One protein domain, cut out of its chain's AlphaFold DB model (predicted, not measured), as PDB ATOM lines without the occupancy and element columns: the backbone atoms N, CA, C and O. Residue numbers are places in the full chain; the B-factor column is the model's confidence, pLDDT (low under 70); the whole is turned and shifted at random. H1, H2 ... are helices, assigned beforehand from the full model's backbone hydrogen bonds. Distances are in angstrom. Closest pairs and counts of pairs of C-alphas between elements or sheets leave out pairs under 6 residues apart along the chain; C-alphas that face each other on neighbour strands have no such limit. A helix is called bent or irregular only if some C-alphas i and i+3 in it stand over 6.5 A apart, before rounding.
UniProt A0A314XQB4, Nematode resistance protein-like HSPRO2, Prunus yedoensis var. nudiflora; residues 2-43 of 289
ATOM      1  N   ALA A   2     239.312 266.751 154.438       71.88
ATOM      2  CA  ALA A   2     240.427 266.356 155.311       71.88
ATOM      3  C   ALA A   2     241.767 266.122 154.579       71.88
ATOM      4  O   ALA A   2     242.755 266.751 154.925       71.88
ATOM      5  N   GLN A   3     241.792 265.334 153.495       75.50
ATOM      6  CA  GLN A   3     243.022 265.092 152.713       75.50
ATOM      7  C   GLN A   3     243.673 266.366 152.145       75.50
ATOM      8  O   GLN A   3     244.890 266.423 152.021       75.50
ATOM      9  N   LYS A   4     242.882 267.398 151.816       78.94
ATOM     10  CA  LYS A   4     243.418 268.672 151.308       78.94
ATOM     11  C   LYS A   4     244.091 269.477 152.420       78.94
ATOM     12  O   LYS A   4     245.153 270.030 152.192       78.94
ATOM     13  N   ILE A   5     243.490 269.503 153.613       76.00
ATOM     14  CA  ILE A   5     244.065 270.156 154.800       76.00
ATOM     15  C   ILE A   5     245.372 269.462 155.192       76.00
ATOM     16  O   ILE A   5     246.380 270.120 155.411       76.00
ATOM     17  N   LEU A   6     245.360 268.130 155.198       70.62
ATOM     18  CA  LEU A   6     246.495 267.290 155.567       70.62
ATOM     19  C   LEU A   6     247.692 267.509 154.620       70.62
ATOM     20  O   LEU A   6     248.814 267.700 155.076       70.62
ATOM     21  N   TYR A   7     247.432 267.609 153.313       75.44
ATOM     22  CA  TYR A   7     248.449 267.960 152.314       75.44
ATOM     23  C   TYR A   7     248.952 269.410 152.438       75.44
ATOM     24  O   TYR A   7     250.138 269.674 152.253       75.44
ATOM     25  N   SER A   8     248.077 270.371 152.760       79.31
ATOM     26  CA  SER A   8     248.489 271.761 153.007       79.31
ATOM     27  C   SER A   8     249.397 271.882 154.231       79.31
ATOM     28  O   SER A   8     250.416 272.563 154.149       79.31
ATOM     29  N   ILE A   9     249.076 271.186 155.326       71.88
ATOM     30  CA  ILE A   9     249.939 271.118 156.512       71.88
ATOM     31  C   ILE A   9     251.289 270.500 156.134       71.88
ATOM     32  O   ILE A   9     252.323 271.066 156.465       71.88
ATOM     33  N   GLU A  10     251.310 269.399 155.377       71.81
ATOM     34  CA  GLU A  10     252.559 268.760 154.937       71.81
ATOM     35  C   GLU A  10     253.459 269.712 154.130       71.81
ATOM     36  O   GLU A  10     254.667 269.770 154.372       71.81
ATOM     37  N   CYS A  11     252.887 270.482 153.199       78.38
ATOM     38  CA  CYS A  11     253.628 271.460 152.402       78.38
ATOM     39  C   CYS A  11     254.305 272.530 153.270       78.38
ATOM     40  O   CYS A  11     255.489 272.800 153.062       78.38
ATOM     41  N   GLU A  12     253.592 273.084 154.255       80.12
ATOM     42  CA  GLU A  12     254.146 274.065 155.202       80.12
ATOM     43  C   GLU A  12     255.193 273.429 156.135       80.12
ATOM     44  O   GLU A  12     256.228 274.023 156.434       80.12
ATOM     45  N   MET A  13     254.990 272.167 156.522       73.88
ATOM     46  CA  MET A  13     255.871 271.418 157.427       73.88
ATOM     47  C   MET A  13     257.149 270.876 156.753       73.88
ATOM     48  O   MET A  13     258.006 270.274 157.416       73.88
ATOM     49  N   ARG A  14     257.347 271.076 155.439       74.69
ATOM     50  CA  ARG A  14     258.551 270.597 154.726       74.69
ATOM     51  C   ARG A  14     259.844 271.183 155.281       74.69
ATOM     52  O   ARG A  14     260.826 270.447 155.384       74.69
ATOM     53  N   SER A  15     259.840 272.454 155.667       78.94
ATOM     54  CA  SER A  15     260.999 273.145 156.248       78.94
ATOM     55  C   SER A  15     261.177 272.872 157.747       78.94
ATOM     56  O   SER A  15     262.251 273.127 158.290       78.94
ATOM     57  N   CYS A  16     260.164 272.316 158.420       80.25
ATOM     58  CA  CYS A  16     260.211 272.040 159.851       80.25
ATOM     59  C   CYS A  16     261.090 270.816 160.170       80.25
ATOM     60  O   CYS A  16     261.059 269.825 159.433       80.25
ATOM     61  N   PRO A  17     261.847 270.832 161.281       85.88
ATOM     62  CA  PRO A  17     262.698 269.708 161.677       85.88
ATOM     63  C   PRO A  17     261.923 268.519 162.274       85.88
ATOM     64  O   PRO A  17     262.508 267.459 162.464       85.88
ATOM     65  N   TYR A  18     260.626 268.673 162.553       84.25
ATOM     66  CA  TYR A  18     259.727 267.652 163.099       84.25
ATOM     67  C   TYR A  18     258.369 267.684 162.380       84.25
ATOM     68  O   TYR A  18     258.070 268.652 161.682       84.25
ATOM     69  N   THR A  19     257.564 266.635 162.552       82.06
ATOM     70  CA  THR A  19     256.137 266.564 162.174       82.06
ATOM     71  C   THR A  19     255.245 266.727 163.413       82.06
ATOM     72  O   THR A  19     255.713 266.504 164.527       82.06
ATOM     73  N   LEU A  20     253.988 267.144 163.241       75.56
ATOM     74  CA  LEU A  20     253.010 267.360 164.321       75.56
ATOM     75  C   LEU A  20     252.184 266.113 164.657       75.56
ATOM     76  O   LEU A  20     251.392 266.142 165.592       75.56
ATOM     77  N   GLY A  21     252.316 265.035 163.890       74.38
ATOM     78  CA  GLY A  21     251.707 263.758 164.249       74.38
ATOM     79  C   GLY A  21     250.191 263.767 164.164       74.38
ATOM     80  O   GLY A  21     249.542 262.919 164.762       74.38
ATOM     81  N   LEU A  22     249.639 264.678 163.367       73.25
ATOM     82  CA  LEU A  22     248.217 264.845 163.072       73.25
ATOM     83  C   LEU A  22     247.720 263.825 162.026       73.25
ATOM     84  O   LEU A  22     246.647 263.988 161.443       73.25
ATOM     85  N   GLY A  23     248.514 262.784 161.752       70.88
ATOM     86  CA  GLY A  23     248.263 261.784 160.714       70.88
ATOM     87  C   GLY A  23     248.847 262.128 159.338       70.88
ATOM     88  O   GLY A  23     248.507 261.458 158.363       70.88
ATOM     89  N   GLU A  24     249.705 263.148 159.228       72.50
ATOM     90  CA  GLU A  24     250.414 263.490 157.991       72.50
ATOM     91  C   GLU A  24     251.408 262.399 157.530       72.50
ATOM     92  O   GLU A  24     252.042 261.740 158.362       72.50
ATOM     93  N   PRO A  25     251.594 262.194 156.209       69.69
ATOM     94  CA  PRO A  25     252.611 261.292 155.684       69.69
ATOM     95  C   PRO A  25     254.016 261.769 156.067       69.69
ATOM     96  O   PRO A  25     254.530 262.754 155.543       69.69
ATOM     97  N   ASN A  26     254.695 261.043 156.953       74.00
ATOM     98  CA  ASN A  26     256.073 261.353 157.335       74.00
ATOM     99  C   ASN A  26     257.092 260.696 156.387       74.00
ATOM    100  O   ASN A  26     257.908 259.865 156.787       74.00
ATOM    101  N   LEU A  27     257.039 261.058 155.102       71.38
ATOM    102  CA  LEU A  27     257.879 260.453 154.056       71.38
ATOM    103  C   LEU A  27     259.384 260.698 154.268       71.38
ATOM    104  O   LEU A  27     260.209 259.917 153.804       71.38
ATOM    105  N   ALA A  28     259.735 261.771 154.979       74.81
ATOM    106  CA  ALA A  28     261.112 262.138 155.301       74.81
ATOM    107  C   ALA A  28     261.626 261.516 156.616       74.81
ATOM    108  O   ALA A  28     262.763 261.785 157.001       74.81
ATOM    109  N   GLY A  29     260.807 260.719 157.319       79.31
ATOM    110  CA  GLY A  29     261.194 260.054 158.568       79.31
ATOM    111  C   GLY A  29     261.573 261.016 159.700       79.31
ATOM    112  O   GLY A  29     262.414 260.686 160.534       79.31
ATOM    113  N   LYS A  30     260.994 262.223 159.722       85.19
ATOM    114  CA  LYS A  30     261.278 263.246 160.735       85.19
ATOM    115  C   LYS A  30     260.790 262.797 162.121       85.19
ATOM    116  O   LYS A  30     259.830 262.030 162.207       85.19
ATOM    117  N   PRO A  31     261.394 263.282 163.217       85.19
ATOM    118  CA  PRO A  31     260.838 263.100 164.553       85.19
ATOM    119  C   PRO A  31     259.392 263.598 164.612       85.19
ATOM    120  O   PRO A  31     259.082 264.652 164.054       85.19
ATOM    121  N   ASN A  32     258.528 262.848 165.294       82.50
ATOM    122  CA  ASN A  32     257.117 263.176 165.407       82.50
ATOM    123  C   ASN A  32     256.788 263.743 166.791       82.50
ATOM    124  O   ASN A  32     257.064 263.094 167.800       82.50
ATOM    125  N   LEU A  33     256.188 264.929 166.838       80.31
ATOM    126  CA  LEU A  33     255.522 265.443 168.026       80.31
ATOM    127  C   LEU A  33     254.120 264.837 168.038       80.31
ATOM    128  O   LEU A  33     253.360 265.094 167.123       80.31
ATOM    129  N   ASP A  34     253.768 264.031 169.032       81.50
ATOM    130  CA  ASP A  34     252.398 263.522 169.156       81.50
ATOM    131  C   ASP A  34     251.491 264.647 169.679       81.50
ATOM    132  O   ASP A  34     251.337 264.834 170.890       81.50
ATOM    133  N   TYR A  35     250.973 265.470 168.762       80.25
ATOM    134  CA  TYR A  35     250.171 266.643 169.109       80.25
ATOM    135  C   TYR A  35     248.965 266.275 169.971       80.25
ATOM    136  O   TYR A  35     248.677 266.982 170.935       80.25
ATOM    137  N   ASP A  36     248.296 265.158 169.688       81.62
ATOM    138  CA  ASP A  36     247.131 264.734 170.461       81.62
ATOM    139  C   ASP A  36     247.522 264.298 171.876       81.62
ATOM    140  O   ASP A  36     246.814 264.627 172.830       81.62
ATOM    141  N   ALA A  37     248.677 263.652 172.057       82.56
ATOM    142  CA  ALA A  37     249.187 263.345 173.394       82.56
ATOM    143  C   ALA A  37     249.623 264.597 174.178       82.56
ATOM    144  O   ALA A  37     249.493 264.629 175.404       82.56
ATOM    145  N   VAL A  38     250.137 265.628 173.497       83.50
ATOM    146  CA  VAL A  38     250.638 266.858 174.136       83.50
ATOM    147  C   VAL A  38     249.509 267.846 174.430       83.50
ATOM    148  O   VAL A  38     249.362 268.306 175.561       83.50
ATOM    149  N   CYS A  39     248.714 268.188 173.419       83.88
ATOM    150  CA  CYS A  39     247.652 269.186 173.506       83.88
ATOM    151  C   CYS A  39     246.330 268.607 174.022       83.88
ATOM    152  O   CYS A  39     245.491 269.374 174.492       83.88
ATOM    153  N   ARG A  40     246.138 267.281 173.944       88.38
ATOM    154  CA  ARG A  40     244.944 266.549 174.416       88.38
ATOM    155  C   ARG A  40     243.628 267.233 173.997       88.38
ATOM    156  O   ARG A  40     242.753 267.459 174.838       88.38
ATOM    157  N   PRO A  41     243.451 267.566 172.700       85.50
ATOM    158  CA  PRO A  41     242.332 268.386 172.237       85.50
ATOM    159  C   PRO A  41     240.972 267.733 172.498       85.50
ATOM    160  O   PRO A  41     240.011 268.427 172.817       85.50
ATOM    161  N   SER A  42     240.873 266.401 172.424       85.62
ATOM    162  CA  SER A  42     239.633 265.677 172.739       85.62
ATOM    163  C   SER A  42     239.210 265.845 174.198       85.62
ATOM    164  O   SER A  42     238.022 265.985 174.482       85.62
ATOM    165  N   GLU A  43     240.173 265.870 175.121       88.44
ATOM    166  CA  GLU A  43     239.894 266.100 176.537       88.44
ATOM    167  C   GLU A  43     239.449 267.535 176.766       88.44
ATOM    168  O   GLU A  43     238.414 267.750 177.391       88.44
TER     169      GLU A  43
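This is residues 2 to 43 of the 289 residues of the protein "Nematode resistance protein-like HSPRO2" of Prunus yedoensis var. nudiflora (UniProt A0A314XQB4). One helix, H1, forms one side of this small domain, and a long winding loop, residues 16 to 34, leaves its far end, folds back towards it and then leads off to a single-turn helix, H2, set well away from H1. Beyond the loop the last residues stick out as a tail, with residues 38 to 43 standing free. The printed part has 42 residues with two named helices, H1 then H2 along the chain, and no named strand; the class is all helix, though under half of the residues, 19 of 42, are in named elements. It is only just compact, close to loose, with a radius of gyration of the C-alphas of 10.4 A and spans of 29 by 23 by 13 A.

Find C-alpha 2 at (240.427, 266.356, 155.311); from there H1, residues 2 to 15, runs 21.7 A to C-alpha 15 at (260.999, 273.145, 156.248). H1 is irregular, but only just: C-alphas 12 and 15 are 7.0 A apart. Look next for H2, residues 35 to 39, which ends at C-alpha 39, at (247.652, 269.186, 173.506).

Start from H1 and compare it with H2: the two are apart, with no C-alpha of the one within 8 A of the other. In H2 every O i to N i+4 pair is within hydrogen-bond range, and in H1 9 of 10 are.

Look for the two C-alphas farthest apart at Ala 28 and Glu 43, 30.3 A from each other. The printed part has no cut, and the link from H1 to H2, 19 residues, is long. In the B-factor column the mean pLDDT of the printed part is 78.6, and residue 25 alone is under 70.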